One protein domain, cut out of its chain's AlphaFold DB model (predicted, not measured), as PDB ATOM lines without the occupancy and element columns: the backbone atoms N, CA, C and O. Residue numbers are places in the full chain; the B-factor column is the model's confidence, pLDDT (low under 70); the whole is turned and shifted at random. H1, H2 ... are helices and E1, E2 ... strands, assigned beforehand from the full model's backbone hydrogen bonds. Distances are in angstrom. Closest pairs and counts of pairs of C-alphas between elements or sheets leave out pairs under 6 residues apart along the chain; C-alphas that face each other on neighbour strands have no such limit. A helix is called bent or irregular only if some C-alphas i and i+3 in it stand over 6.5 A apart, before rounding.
ATOM      1  N   SER A   3       5.701 -16.188 -13.498       87.38
ATOM      2  CA  SER A   3       5.946 -14.892 -12.859       87.38
ATOM      3  C   SER A   3       4.723 -14.014 -13.067       87.38
ATOM      4  O   SER A   3       4.301 -13.819 -14.203       87.38
ATOM      5  N   VAL A   4       4.140 -13.506 -11.984       92.19
ATOM      6  CA  VAL A   4       2.942 -12.660 -12.033       92.19
ATOM      7  C   VAL A   4       3.164 -11.405 -11.215       92.19
ATOM      8  O   VAL A   4       3.678 -11.473 -10.102       92.19
ATOM      9  N   VAL A   5       2.731 -10.274 -11.764       93.00
ATOM     10  CA  VAL A   5       2.709  -8.987 -11.071       93.00
ATOM     11  C   VAL A   5       1.311  -8.745 -10.514       93.00
ATOM     12  O   VAL A   5       0.311  -8.986 -11.191       93.00
ATOM     13  N   MET A   6       1.236  -8.295  -9.265       93.62
ATOM     14  CA  MET A   6      -0.010  -7.955  -8.585       93.62
ATOM     15  C   MET A   6       0.104  -6.562  -7.963       93.62
ATOM     16  O   MET A   6       1.009  -6.317  -7.166       93.62
ATOM     17  N   ARG A   7      -0.830  -5.666  -8.297       94.19
ATOM     18  CA  ARG A   7      -0.949  -4.342  -7.669       94.19
ATOM     19  C   ARG A   7      -1.480  -4.466  -6.239       94.19
ATOM     20  O   ARG A   7      -2.331  -5.310  -5.961       94.19
ATOM     21  N   LEU A   8      -0.974  -3.621  -5.342       91.69
ATOM     22  CA  LEU A   8      -1.312  -3.620  -3.916       91.69
ATOM     23  C   LEU A   8      -1.790  -2.223  -3.478       91.69
ATOM     24  O   LEU A   8      -1.106  -1.560  -2.695       91.69
ATOM     25  N   PRO A   9      -2.938  -1.747  -3.999       89.50
ATOM     26  CA  PRO A   9      -3.436  -0.396  -3.730       89.50
ATOM     27  C   PRO A   9      -3.833  -0.163  -2.263       89.50
ATOM     28  O   PRO A   9      -3.983   0.982  -1.855       89.50
ATOM     29  N   GLY A  10      -4.000  -1.223  -1.464       86.19
ATOM     30  CA  GLY A  10      -4.294  -1.121  -0.033       86.19
ATOM     31  C   GLY A  10      -3.135  -0.566   0.801       86.19
ATOM     32  O   GLY A  10      -3.360  -0.090   1.909       86.19
ATOM     33  N   PHE A  11      -1.903  -0.577   0.282       87.81
ATOM     34  CA  PHE A  11      -0.794   0.120   0.927       87.81
ATOM     35  C   PHE A  11      -0.802   1.598   0.535       87.81
ATOM     36  O   PHE A  11      -0.686   1.933  -0.644       87.81
ATOM     37  N   ASN A  12      -0.879   2.487   1.530       82.56
ATOM     38  CA  ASN A  12      -0.747   3.925   1.307       82.56
ATOM     39  C   ASN A  12       0.617   4.231   0.652       82.56
ATOM     40  O   ASN A  12       1.651   3.750   1.119       82.56
ATOM     41  N   LYS A  13       0.612   5.037  -0.419       81.44
ATOM     42  CA  LYS A  13       1.804   5.446  -1.175       81.44
ATOM     43  C   LYS A  13       2.873   6.095  -0.295       81.44
ATOM     44  O   LYS A  13       4.054   5.945  -0.604       81.44
ATOM     45  N   ASP A  14       2.495   6.747   0.797       81.00
ATOM     46  CA  ASP A  14       3.427   7.459   1.681       81.00
ATOM     47  C   ASP A  14       4.160   6.536   2.665       81.00
ATOM     48  O   ASP A  14       5.177   6.911   3.251       81.00
ATOM     49  N   VAL A  15       3.689   5.296   2.824       82.19
ATOM     50  CA  VAL A  15       4.344   4.295   3.673       82.19
ATOM     51  C   VAL A  15       5.684   3.908   3.055       82.19
ATOM     52  O   VAL A  15       5.807   3.731   1.842       82.19
ATOM     53  N   LYS A  16       6.723   3.737   3.879       82.31
ATOM     54  CA  LYS A  16       8.006   3.240   3.377       82.31
ATOM     55  C   LYS A  16       7.904   1.745   3.112       82.31
ATOM     56  O   LYS A  16       7.355   0.989   3.907       82.31
ATOM     57  N   ILE A  17       8.521   1.278   2.029       81.75
ATOM     58  CA  ILE A  17       8.543  -0.157   1.709       81.75
ATOM     59  C   ILE A  17       9.147  -1.004   2.847       81.75
ATOM     60  O   ILE A  17       8.726  -2.138   3.071       81.75
ATOM     61  N   SER A  18      10.080  -0.427   3.614       75.81
ATOM     62  CA  SER A  18      10.651  -1.017   4.832       75.81
ATOM     63  C   SER A  18       9.604  -1.321   5.897       75.81
ATOM     64  O   SER A  18       9.722  -2.306   6.612       75.81
ATOM     65  N   ASP A  19       8.558  -0.513   5.996       78.81
ATOM     66  CA  ASP A  19       7.542  -0.645   7.036       78.81
ATOM     67  C   ASP A  19       6.578  -1.796   6.704       78.81
ATOM     68  O   ASP A  19       6.098  -2.501   7.591       78.81
ATOM     69  N   ILE A  20       6.373  -2.044   5.406       80.56
ATOM     70  CA  ILE A  20       5.597  -3.171   4.871       80.56
ATOM     71  C   ILE A  20       6.397  -4.474   4.971       80.56
ATOM     72  O   ILE A  20       5.882  -5.533   5.329       80.56
ATOM     73  N   ILE A  21       7.689  -4.420   4.663       75.12
ATOM     74  CA  ILE A  21       8.560  -5.596   4.662       75.12
ATOM     75  C   ILE A  21       8.999  -5.992   6.087       75.12
ATOM     76  O   ILE A  21       9.207  -7.183   6.361       75.12
ATOM     77  N   GLY A  22       9.076  -5.018   6.998       67.00
ATOM     78  CA  GLY A  22       9.799  -5.104   8.266       67.00
ATOM     79  C   GLY A  22      11.268  -4.657   8.118       67.00
ATOM     80  O   GLY A  22      11.702  -4.361   7.002       67.00
ATOM     81  N   PRO A  23      12.043  -4.600   9.224       55.16
ATOM     82  CA  PRO A  23      13.413  -4.075   9.235       55.16
ATOM     83  C   PRO A  23      14.250  -4.609   8.067       55.16
ATOM     84  O   PRO A  23      14.212  -5.800   7.747       55.16
ATOM     85  N   SER A  24      14.940  -3.680   7.403       47.84
ATOM     86  CA  SER A  24      15.427  -3.828   6.036       47.84
ATOM     87  C   SER A  24      16.571  -4.841   5.879       47.84
ATOM     88  O   SER A  24      17.283  -5.230   6.806       47.84
ATOM     89  N   LYS A  25      16.726  -5.230   4.616       41.78
ATOM     90  CA  LYS A  25      17.759  -6.040   3.968       41.78
ATOM     91  C   LYS A  25      19.180  -5.929   4.560       41.78
ATOM     92  O   LYS A  25      19.792  -6.981   4.711       41.78
ATOM     93  N   GLU A  26      19.643  -4.755   5.001       49.03
ATOM     94  CA  GLU A  26      20.991  -4.546   5.576       49.03
ATOM     95  C   GLU A  26      21.243  -5.385   6.845       49.03
ATOM     96  O   GLU A  26      22.285  -6.024   6.980       49.03
ATOM     97  N   MET A  27      20.249  -5.506   7.734       48.47
ATOM     98  CA  MET A  27      20.325  -6.371   8.928       48.47
ATOM     99  C   MET A  27      20.266  -7.869   8.582       48.47
ATOM    100  O   MET A  27      20.666  -8.726   9.371       48.47
ATOM    101  N   CYS A  28      19.785  -8.205   7.382       41.34
ATOM    102  CA  CYS A  28      19.660  -9.572   6.887       41.34
ATOM    103  C   CYS A  28      20.733  -9.940   5.841       41.34
ATOM    104  O   CYS A  28      20.728 -11.072   5.345       41.34
ATOM    105  N   ASP A  29      21.652  -9.039   5.472       45.56
ATOM    106  CA  ASP A  29      22.639  -9.215   4.393       45.56
ATOM    107  C   ASP A  29      23.710 -10.288   4.621       45.56
ATOM    108  O   ASP A  29      24.437 -10.643   3.700       45.56
ATOM    109  N   LYS A  30      23.639 -10.998   5.751       51.59
ATOM    110  CA  LYS A  30      24.415 -12.218   6.016       51.59
ATOM    111  C   LYS A  30      23.912 -13.513   5.347       51.59
ATOM    112  O   LYS A  30      24.583 -14.523   5.489       51.59
ATOM    113  N   ASN A  31      22.768 -13.559   4.642       40.97
ATOM    114  CA  ASN A  31      22.290 -14.837   4.054       40.97
ATOM    115  C   ASN A  31      21.451 -14.713   2.765       40.97
ATOM    116  O   ASN A  31      20.226 -14.581   2.804       40.97
ATOM    117  N   GLN A  32      22.082 -14.783   1.591       44.03
ATOM    118  CA  GLN A  32      21.400 -14.825   0.290       44.03
ATOM    119  C   GLN A  32      20.613 -16.137   0.092       44.03
ATOM    120  O   GLN A  32      21.178 -17.138  -0.330       44.03
ATOM    121  N   ARG A  33      19.303 -16.120   0.388       41.47
ATOM    122  CA  ARG A  33      18.202 -16.849  -0.296       41.47
ATOM    123  C   ARG A  33      16.901 -16.688   0.512       41.47
ATOM    124  O   ARG A  33      16.808 -17.124   1.653       41.47
ATOM    125  N   LEU A  34      15.897 -16.040  -0.082       43.94
ATOM    126  CA  LEU A  34      14.447 -16.223   0.147       43.94
ATOM    127  C   LEU A  34      13.885 -16.355   1.590       43.94
ATOM    128  O   LEU A  34      12.832 -16.959   1.780       43.94
ATOM    129  N   ARG A  35      14.514 -15.762   2.616       44.81
ATOM    130  CA  ARG A  35      13.994 -15.748   4.008       44.81
ATOM    131  C   ARG A  35      13.866 -14.354   4.655       44.81
ATOM    132  O   ARG A  35      13.454 -14.277   5.808       44.81
ATOM    133  N   LYS A  36      14.193 -13.270   3.939       50.69
ATOM    134  CA  LYS A  36      14.557 -11.954   4.517       50.69
ATOM    135  C   LYS A  36      13.444 -10.899   4.665       50.69
ATOM    136  O   LYS A  36      13.763  -9.758   4.956       50.69
ATOM    137  N   ASN A  37      12.169 -11.246   4.492       61.88
ATOM    138  CA  ASN A  37      11.064 -10.302   4.723       61.88
ATOM    139  C   ASN A  37      10.186 -10.844   5.859       61.88
ATOM    140  O   ASN A  37       9.292 -11.652   5.581       61.88
ATOM    141  N   PRO A  38      10.452 -10.498   7.134       68.50
ATOM    142  CA  PRO A  38       9.766 -11.098   8.279       68.50
ATOM    143  C   PRO A  38       8.245 -10.920   8.199       68.50
ATOM    144  O   PRO A  38       7.513 -11.877   8.462       68.50
ATOM    145  N   SER A  39       7.766  -9.761   7.738       80.25
ATOM    146  CA  SER A  39       6.333  -9.486   7.608       80.25
ATOM    147  C   SER A  39       5.683 -10.286   6.476       80.25
ATOM    148  O   SER A  39       4.670 -10.945   6.699       80.25
ATOM    149  N   ILE A  40       6.292 -10.342   5.286       83.88
ATOM    150  CA  ILE A  40       5.763 -11.132   4.153       83.88
ATOM    151  C   ILE A  40       5.811 -12.629   4.445       83.88
ATOM    152  O   ILE A  40       4.867 -13.363   4.155       83.88
ATOM    153  N   ARG A  41       6.873 -13.100   5.101       83.19
ATOM    154  CA  ARG A  41       6.951 -14.492   5.541       83.19
ATOM    155  C   ARG A  41       5.817 -14.823   6.509       83.19
ATOM    156  O   ARG A  41       5.154 -15.843   6.331       83.19
ATOM    157  N   LYS A  42       5.600 -13.971   7.516       86.00
ATOM    158  CA  LYS A  42       4.602 -14.182   8.570       86.00
ATOM    159  C   LYS A  42       3.168 -14.080   8.056       86.00
ATOM    160  O   LYS A  42       2.353 -14.925   8.412       86.00
ATOM    161  N   ASN A  43       2.878 -13.079   7.233       89.44
ATOM    162  CA  ASN A  43       1.509 -12.715   6.870       89.44
ATOM    163  C   ASN A  43       1.067 -13.262   5.507       89.44
ATOM    164  O   ASN A  43      -0.129 -13.344   5.260       89.44
ATOM    165  N   VAL A  44       2.001 -13.674   4.642       91.00
ATOM    166  CA  VAL A  44       1.684 -14.169   3.292       91.00
ATOM    167  C   VAL A  44       2.142 -15.611   3.103       91.00
ATOM    168  O   VAL A  44       1.322 -16.492   2.848       91.00
ATOM    169  N   ILE A  45       3.439 -15.888   3.268       90.38
ATOM    170  CA  ILE A  45       4.015 -17.200   2.925       90.38
ATOM    171  C   ILE A  45       3.563 -18.300   3.891       90.38
ATOM    172  O   ILE A  45       3.160 -19.375   3.450       90.38
ATOM    173  N   LEU A  46       3.609 -18.060   5.207       90.00
ATOM    174  CA  LEU A  46       3.169 -19.055   6.192       90.00
ATOM    175  C   LEU A  46       1.664 -19.374   6.068       90.00
ATOM    176  O   LEU A  46       1.332 -20.559   6.015       90.00
ATOM    177  N   PRO A  47       0.747 -18.390   5.970       93.38
ATOM    178  CA  PRO A  47      -0.670 -18.659   5.722       93.38
ATOM    179  C   PRO A  47      -0.934 -19.377   4.396       93.38
ATOM    180  O   PRO A  47      -1.748 -20.296   4.359       93.38
ATOM    181  N   THR A  48      -0.192 -19.034   3.340       93.88
ATOM    182  CA  THR A  48      -0.257 -19.730   2.045       93.88
ATOM    183  C   THR A  48       0.027 -21.224   2.201       93.88
ATOM    184  O   THR A  48      -0.749 -22.057   1.738       93.88
ATOM    185  N   TRP A  49       1.101 -21.578   2.913       94.19
ATOM    186  CA  TRP A  49       1.439 -22.977   3.182       94.19
ATOM    187  C   TRP A  49       0.399 -23.690   4.047       94.19
ATOM    188  O   TRP A  49       0.113 -24.861   3.807       94.19
ATOM    189  N   LYS A  50      -0.202 -22.996   5.023       94.19
ATOM    190  CA  LYS A  50      -1.305 -23.554   5.820       94.19
ATOM    191  C   LYS A  50      -2.510 -23.902   4.942       94.19
ATOM    192  O   LYS A  50      -3.056 -24.990   5.083       94.19
ATOM    193  N   MET A  51      -2.892 -23.013   4.022       94.50
ATOM    194  CA  MET A  51      -3.985 -23.262   3.074       94.50
ATOM    195  C   MET A  51      -3.668 -24.423   2.127       94.50
ATOM    196  O   MET A  51      -4.526 -25.273   1.899       94.50
ATOM    197  N   TYR A  52      -2.430 -24.495   1.630       94.50
ATOM    198  CA  TYR A  52      -1.975 -25.594   0.779       94.50
ATOM    199  C   TYR A  52      -2.047 -26.946   1.490       94.50
ATOM    200  O   TYR A  52      -2.687 -27.867   0.992       94.50
ATOM    201  N   ASN A  53      -1.455 -27.054   2.682       93.06
ATOM    202  CA  ASN A  53      -1.442 -28.307   3.436       93.06
ATOM    203  C   ASN A  53      -2.862 -28.775   3.785       93.06
ATOM    204  O   ASN A  53      -3.155 -29.957   3.650       93.06
ATOM    205  N   LEU A  54      -3.758 -27.849   4.144       94.00
ATOM    206  CA  LEU A  54      -5.166 -28.164   4.391       94.00
ATOM    207  C   LEU A  54      -5.880 -28.674   3.128       94.00
ATOM    208  O   LEU A  54      -6.752 -29.535   3.209       94.00
ATOM    209  N   GLY A  55      -5.547 -28.132   1.954       91.81
ATOM    210  CA  GLY A  55      -6.095 -28.597   0.680       91.81
ATOM    211  C   GLY A  55      -5.609 -29.998   0.302       91.81
ATOM    212  O   GLY A  55      -6.413 -30.790  -0.187       91.81
ATOM    213  N   VAL A  56      -4.341 -30.315   0.585       92.69
ATOM    214  CA  VAL A  56      -3.774 -31.666   0.421       92.69
ATOM    215  C   VAL A  56      -4.440 -32.656   1.377       92.69
ATOM    216  O   VAL A  56      -4.915 -33.697   0.940       92.69
ATOM    217  N   GLU A  57      -4.556 -32.312   2.662       93.06
ATOM    218  CA  GLU A  57      -5.206 -33.153   3.682       93.06
ATOM    219  C   GLU A  57      -6.665 -33.483   3.323       93.06
ATOM    220  O   GLU A  57      -7.138 -34.589   3.557       93.06
ATOM    221  N   LYS A  58      -7.372 -32.537   2.694       93.75
ATOM    222  CA  LYS A  58      -8.761 -32.712   2.239       93.75
ATOM    223  C   LYS A  58      -8.898 -33.394   0.872       93.75
ATOM    224  O   LYS A  58     -10.008 -33.413   0.344       93.75
ATOM    225  N   GLY A  59      -7.806 -33.869   0.266       90.62
ATOM    226  CA  GLY A  59      -7.819 -34.493  -1.064       90.62
ATOM    227  C   GLY A  59      -8.232 -33.547  -2.198       90.62
ATOM    228  O   GLY A  59      -8.675 -33.994  -3.247       90.62
ATOM    229  N   LYS A  60      -8.144 -32.225  -1.993       89.50
ATOM    230  CA  LYS A  60      -8.491 -31.208  -3.008       89.50
ATOM    231  C   LYS A  60      -7.293 -30.760  -3.841       89.50
ATOM    232  O   LYS A  60      -7.461 -30.026  -4.812       89.50
ATOM    233  N   ILE A  61      -6.090 -31.118  -3.406       89.88
ATOM    234  CA  ILE A  61      -4.830 -30.829  -4.078       89.88
ATOM    235  C   ILE A  61      -4.064 -32.142  -4.145       89.88
ATOM    236  O   ILE A  61      -3.763 -32.734  -3.111       89.88
ATOM    237  N   GLU A  62      -3.731 -32.555  -5.357       86.88
ATOM    238  CA  GLU A  62      -2.956 -33.758  -5.639       86.88
ATOM    239  C   GLU A  62      -1.657 -33.376  -6.359       86.88
ATOM    240  O   GLU A  62      -1.563 -32.310  -6.976       86.88
ATOM    241  N   GLY A  63      -0.647 -34.244  -6.277       79.50
ATOM    242  CA  GLY A  63       0.634 -34.073  -6.965       79.50
ATOM    243  C   GLY A  63       1.818 -33.744  -6.054       79.50
ATOM    244  O   GLY A  63       1.743 -33.806  -4.826       79.50
ATOM    245  N   GLU A  64       2.953 -33.439  -6.685       82.69
ATOM    246  CA  GLU A  64       4.217 -33.178  -5.997       82.69
ATOM    247  C   GLU A  64       4.171 -31.866  -5.198       82.69
ATOM    248  O   GLU A  64       3.590 -30.863  -5.617       82.69
ATOM    249  N   LYS A  65       4.808 -31.863  -4.023       88.12
ATOM    250  CA  LYS A  65       4.882 -30.683  -3.161       88.12
ATOM    251  C   LYS A  65       5.710 -29.580  -3.845       88.12
ATOM    252  O   LYS A  65       6.908 -29.777  -4.044       88.12
ATOM    253  N   PRO A  66       5.133 -28.399  -4.134       88.56
ATOM    254  CA  PRO A  66       5.827 -27.355  -4.878       88.56
ATOM    255  C   PRO A  66       6.908 -26.671  -4.042       88.56
ATOM    256  O   PRO A  66       6.914 -26.715  -2.809       88.56
ATOM    257  N   LYS A  67       7.807 -25.944  -4.701       88.00
ATOM    258  CA  LYS A  67       8.733 -25.027  -4.030       88.00
ATOM    259  C   LYS A  67       7.996 -23.846  -3.403       88.00
ATOM    260  O   LYS A  67       6.895 -23.462  -3.794       88.00
ATOM    261  N   THR A  68       8.647 -23.232  -2.414       85.62
ATOM    262  CA  THR A  68       8.117 -22.022  -1.773       85.62
ATOM    263  C   THR A  68       8.047 -20.881  -2.793       85.62
ATOM    264  O   THR A  68       9.064 -20.600  -3.431       85.62
ATOM    265  N   PRO A  69       6.893 -20.207  -2.933       87.19
ATOM    266  CA  PRO A  69       6.760 -19.071  -3.832       87.19
ATOM    267  C   PRO A  69       7.676 -17.929  -3.383       87.19
ATOM    268  O   PRO A  69       7.773 -17.615  -2.195       87.19
ATOM    269  N   LEU A  70       8.334 -17.292  -4.346       85.81
ATOM    270  CA  LEU A  70       9.084 -16.064  -4.128       85.81
ATOM    271  C   LEU A  70       8.143 -14.874  -4.320       85.81
ATOM    272  O   LEU A  70       7.496 -14.767  -5.355       85.81
ATOM    273  N   VAL A  71       8.100 -13.979  -3.334       86.50
ATOM    274  CA  VAL A  71       7.340 -12.725  -3.384       86.50
ATOM    275  C   VAL A  71       8.309 -11.568  -3.168       86.50
ATOM    276  O   VAL A  71       8.924 -11.473  -2.103       86.50
ATOM    277  N   VAL A  72       8.458 -10.710  -4.174       86.44
ATOM    278  CA  VAL A  72       9.256  -9.478  -4.110       86.44
ATOM    279  C   VAL A  72       8.298  -8.298  -4.112       86.44
ATOM    280  O   VAL A  72       7.467  -8.198  -5.005       86.44
ATOM    281  N   LEU A  73       8.398  -7.427  -3.109       86.38
ATOM    282  CA  LEU A  73       7.657  -6.169  -3.083       86.38
ATOM    283  C   LEU A  73       8.513  -5.057  -3.673       86.38
ATOM    284  O   LEU A  73       9.671  -4.919  -3.285       86.38
ATOM    285  N   ASN A  74       7.904  -4.258  -4.540       86.31
ATOM    286  CA  ASN A  74       8.488  -3.087  -5.179       86.31
ATOM    287  C   ASN A  74       7.483  -1.920  -5.145       86.31
ATOM    288  O   ASN A  74       6.300  -2.108  -4.836       86.31
ATOM    289  N   LYS A  75       7.964  -0.709  -5.437       86.56
ATOM    290  CA  LYS A  75       7.160   0.514  -5.541       86.56
ATOM    291  C   LYS A  75       7.517   1.239  -6.838       86.56
ATOM    292  O   LYS A  75       8.701   1.404  -7.118       86.56
ATOM    293  N   ASP A  76       6.507   1.659  -7.584       88.69
ATOM    294  CA  ASP A  76       6.613   2.551  -8.741       88.69
ATOM    295  C   ASP A  76       5.689   3.773  -8.562       88.69
ATOM    296  O   ASP A  76       5.144   3.996  -7.474       88.69
ATOM    297  N   ASP A  77       5.522   4.570  -9.620       88.12
ATOM    298  CA  ASP A  77       4.697   5.787  -9.619       88.12
ATOM    299  C   ASP A  77       3.201   5.489  -9.361       88.12
ATOM    300  O   ASP A  77       2.472   6.271  -8.731       88.12
ATOM    301  N   GLU A  78       2.728   4.317  -9.791       85.75
ATOM    302  CA  GLU A  78       1.349   3.873  -9.577       85.75
ATOM    303  C   GLU A  78       1.123   3.380  -8.143       85.75
ATOM    304  O   GLU A  78       0.023   3.537  -7.608       85.75
ATOM    305  N   GLY A  79       2.163   2.862  -7.485       88.44
ATOM    306  CA  GLY A  79       2.158   2.501  -6.073       88.44
ATOM    307  C   GLY A  79       2.907   1.202  -5.793       88.44
ATOM    308  O   GLY A  79       3.911   0.877  -6.419       88.44
ATOM    309  N   PHE A  80       2.435   0.440  -4.808       89.69
ATOM    310  CA  PHE A  80       3.064  -0.827  -4.439       89.69
ATOM    311  C   PHE A  80       2.621  -1.974  -5.345       89.69
ATOM    312  O   PHE A  80       1.444  -2.109  -5.692       89.69
ATOM    313  N   PHE A  81       3.562  -2.856  -5.675       92.06
ATOM    314  CA  PHE A  81       3.278  -4.100  -6.380       92.06
ATOM    315  C   PHE A  81       4.127  -5.261  -5.860       92.06
ATOM    316  O   PHE A  81       5.218  -5.078  -5.318       92.06
ATOM    317  N   ALA A  82       3.602  -6.475  -6.022       91.12
ATOM    318  CA  ALA A  82       4.309  -7.720  -5.757       91.12
ATOM    319  C   ALA A  82       4.625  -8.448  -7.063       91.12
ATOM    320  O   ALA A  82       3.726  -8.717  -7.860       91.12
ATOM    321  N   GLU A  83       5.877  -8.859  -7.230       90.81
ATOM    322  CA  GLU A  83       6.276  -9.884  -8.190       90.81
ATOM    323  C   GLU A  83       6.264 -11.250  -7.505       90.81
ATOM    324  O   GLU A  83       7.001 -11.496  -6.544       90.81
ATOM    325  N   ILE A  84       5.427 -12.154  -8.006       91.56
ATOM    326  CA  ILE A  84       5.242 -13.500  -7.471       91.56
ATOM    327  C   ILE A  84       5.826 -14.501  -8.465       91.56
ATOM    328  O   ILE A  84       5.335 -14.615  -9.587       91.56
ATOM    329  N   LYS A  85       6.838 -15.263  -8.044       90.19
ATOM    330  CA  LYS A  85       7.442 -16.349  -8.828       90.19
ATOM    331  C   LYS A  85       7.146 -17.693  -8.173       90.19
ATOM    332  O   LYS A  85       7.545 -17.937  -7.034       90.19
ATOM    333  N   THR A  86       6.446 -18.568  -8.889       90.00
ATOM    334  CA  THR A  86       6.055 -19.902  -8.405       90.00
ATOM    335  C   THR A  86       5.906 -20.885  -9.562       90.00
ATOM    336  O   THR A  86       5.691 -20.497 -10.707       90.00
ATOM    337  N   GLU A  87       6.047 -22.174  -9.275       90.94
ATOM    338  CA  GLU A  87       5.779 -23.264 -10.223       90.94
ATOM    339  C   GLU A  87       4.378 -23.873 -10.054       90.94
ATOM    340  O   GLU A  87       3.932 -24.611 -10.921       90.94
ATOM    341  N   SER A  88       3.666 -23.525  -8.976       91.38
ATOM    342  CA  SER A  88       2.312 -24.012  -8.685       91.38
ATOM    343  C   SER A  88       1.275 -22.897  -8.814       91.38
ATOM    344  O   SER A  88       1.354 -21.878  -8.119       91.38
ATOM    345  N   GLU A  89       0.267 -23.117  -9.663       91.31
ATOM    346  CA  GLU A  89      -0.889 -22.222  -9.812       91.31
ATOM    347  C   GLU A  89      -1.737 -22.146  -8.540       91.31
ATOM    348  O   GLU A  89      -2.267 -21.090  -8.196       91.31
ATOM    349  N   VAL A  90      -1.844 -23.255  -7.806       92.25
ATOM    350  CA  VAL A  90      -2.564 -23.297  -6.529       92.25
ATOM    351  C   VAL A  90      -1.859 -22.412  -5.502       92.25
ATOM    352  O   VAL A  90      -2.499 -21.578  -4.858       92.25
ATOM    353  N   MET A  91      -0.526 -22.504  -5.416       92.69
ATOM    354  CA  MET A  91       0.264 -21.606  -4.568       92.69
ATOM    355  C   MET A  91       0.125 -20.150  -5.010       92.69
ATOM    356  O   MET A  91      -0.006 -19.277  -4.159       92.69
ATOM    357  N   LEU A  92       0.092 -19.871  -6.319       94.38
ATOM    358  CA  LEU A  92      -0.137 -18.515  -6.825       94.38
ATOM    359  C   LEU A  92      -1.468 -17.937  -6.320       94.38
ATOM    360  O   LEU A  92      -1.496 -16.799  -5.852       94.38
ATOM    361  N   LYS A  93      -2.557 -18.718  -6.377       94.62
ATOM    362  CA  LYS A  93      -3.885 -18.302  -5.892       94.62
ATOM    363  C   LYS A  93      -3.864 -17.984  -4.397       94.62
ATOM    364  O   LYS A  93      -4.348 -16.930  -3.987       94.62
ATOM    365  N   PHE A  94      -3.253 -18.845  -3.586       95.44
ATOM    366  CA  PHE A  94      -3.138 -18.616  -2.144       95.44
ATOM    367  C   PHE A  94      -2.234 -17.431  -1.794       95.44
ATOM    368  O   PHE A  94      -2.572 -16.670  -0.886       95.44
ATOM    369  N   VAL A  95      -1.130 -17.219  -2.518       94.81
ATOM    370  CA  VAL A  95      -0.277 -16.037  -2.319       94.81
ATOM    371  C   VAL A  95      -1.059 -14.761  -2.607       94.81
ATOM    372  O   VAL A  95      -1.044 -13.861  -1.772       94.81
ATOM    373  N   LYS A  96      -1.767 -14.687  -3.744       95.69
ATOM    374  CA  LYS A  96      -2.592 -13.520  -4.096       95.69
ATOM    375  C   LYS A  96      -3.628 -13.226  -3.013       95.69
ATOM    376  O   LYS A  96      -3.652 -12.121  -2.488       95.69
ATOM    377  N   HIS A  97      -4.386 -14.239  -2.596       96.12
ATOM    378  CA  HIS A  97      -5.388 -14.094  -1.541       96.12
ATOM    379  C   HIS A  97      -4.792 -13.572  -0.219       96.12
ATOM    380  O   HIS A  97      -5.333 -12.658   0.402       96.12
ATOM    381  N   ASN A  98      -3.652 -14.116   0.219       95.50
ATOM    382  CA  ASN A  98      -3.021 -13.656   1.456       95.50
ATOM    383  C   ASN A  98      -2.354 -12.275   1.305       95.50
ATOM    384  O   ASN A  98      -2.274 -11.546   2.290       95.50
ATOM    385  N   LEU A  99      -1.921 -11.879   0.102       93.94
ATOM    386  CA  LEU A  99      -1.472 -10.511  -0.186       93.94
ATOM    387  C   LEU A  99      -2.626  -9.503  -0.144       93.94
ATOM    388  O   LEU A  99      -2.453  -8.426   0.420       93.94
ATOM    389  N   GLU A 100      -3.798  -9.842  -0.692       95.31
ATOM    390  CA  GLU A 100      -5.031  -9.037  -0.590       95.31
ATOM    391  C   GLU A 100      -5.449  -8.833   0.860       95.31
ATOM    392  O   GLU A 100      -5.732  -7.714   1.288       95.31
ATOM    393  N   LYS A 101      -5.426  -9.910   1.645       95.00
ATOM    394  CA  LYS A 101      -5.704  -9.821   3.073       95.00
ATOM    395  C   LYS A 101      -4.670  -8.954   3.788       95.00
ATOM    396  O   LYS A 101      -5.034  -8.071   4.557       95.00
ATOM    397  N   TYR A 102      -3.386  -9.177   3.515       93.25
ATOM    398  CA  TYR A 102      -2.320  -8.461   4.201       93.25
ATOM    399  C   TYR A 102      -2.355  -6.954   3.933       93.25
ATOM    400  O   TYR A 102      -2.241  -6.193   4.884       93.25
ATOM    401  N   GLN A 103      -2.554  -6.519   2.683       93.25
ATOM    402  CA  GLN A 103      -2.646  -5.088   2.368       93.25
ATOM    403  C   GLN A 103      -3.877  -4.427   3.007       93.25
ATOM    404  O   GLN A 103      -3.796  -3.276   3.415       93.25
ATOM    405  N   LYS A 104      -4.997  -5.154   3.135       91.62
ATOM    406  CA  LYS A 104      -6.221  -4.643   3.768       91.62
ATOM    407  C   LYS A 104      -6.051  -4.460   5.276       91.62
ATOM    408  O   LYS A 104      -6.519  -3.475   5.835       91.62
ATOM    409  N   ASP A 105      -5.381  -5.411   5.917       89.56
ATOM    410  CA  ASP A 105      -5.191  -5.431   7.369       89.56
ATOM    411  C   ASP A 105      -3.899  -4.706   7.800       89.56
ATOM    412  O   ASP A 105      -3.541  -4.711   8.983       89.56
ATOM    413  N   PHE A 106      -3.157  -4.116   6.856       88.44
ATOM    414  CA  PHE A 106      -1.867  -3.510   7.140       88.44
ATOM    415  C   PHE A 106      -2.019  -2.248   7.981       88.44
ATOM    416  O   PHE A 106      -2.704  -1.295   7.613       88.44
TER     417      PHE A 106
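What this domain is: This is residues 3 to 106 of the 267 residues of an uncharacterized protein of viral metagenome (UniProt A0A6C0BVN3). A small three-stranded sheet has helix H4 along one face, and the longer helix H3 packs on H4 at a steep angle and runs on past the sheet, while the sheet's other face is bare. Short helix H1 lies at the other end of the sheet, and tiny H2 lies off to one side, apart from the other elements. The printed part has 104 residues, with four named helices and three named strands in the order E1 H1 H2 H3 E2 E3 H4, and its class is mixed, helices and strands. The sheet order is E1 - E3 - E2, all antiparallel. The whole is compact, with a radius of gyration of the C-alphas of 14.2 A and spans of 43 by 32 by 23 A.

How they stand to each other: The inner strand E3, residues 80 to 86, is antiparallel to edge strand E1, residues 3 to 7, at 156 degrees; N 4 and O 84 are 2.9 A apart, within hydrogen-bond range. E3 forms a hairpin with edge strand E2, residues 70 to 75, at 161 degrees, with N 83 and O 72 2.8 A apart. H4, residues 89 to 104, is on the sheet at a height of 9.7 A, two layers, helix on one face of a sheet. It lies over E3, on which 11 of its 16 C-alphas fall, and only just not over E1, on which 2 fall; it runs along the strands, at 19 degrees to E3 on the local plane. The closest C-alphas of E3 and H4 are those of Thr 86 and Leu 92, 6.5 A apart. H3, residues 38 to 57, touches H4 with its residues 43 to 52 alone, opposite ways at a steep tilt of 44 degrees; the closest C-alphas, of Val 44 and Asn 98, are 5.1 A apart. H3 only grazes the sheet with residues 40 to 45. H1, residues 17 to 21, also only grazes the sheet, and touches residues 38 to 40 of H3, with the C-alphas of Ile 21 and Ser 39 closest at 5.4 A. H2, residues 25 to 28, is not on the sheet and is apart from H1, H3 and H4. Every O i to N i+4 pair is within hydrogen-bond range in H1 and H4, and 13 of 16 in H3; H2 is too short for one.

Where its parts are: E1 begins at C-alpha 3, (5.946, -14.892, -12.859), and is 13.6 A long; E2 is 16.7 A and E3 19.7 A. H1 is 6.2 A and H2 5.0 A. H3, 27.1 A, begins at C-alpha 38, (9.766, -11.098, 8.279), has a kink of 26 degrees near residue 45 and is only just irregular, C-alphas 43 and 46 being 6.6 A apart. H4, 22.8 A, ends at C-alpha 104, (-6.221, -4.643, 3.768).

The domain as a whole: The two C-alphas farthest apart, of Asp 14 and Gly 59, are 43.5 A apart. The printed part has no cut, and H3 to E2, residues 58 to 69, is its long link. Mean pLDDT of the printed part is 82.7; residues 22 to 38 are under 70.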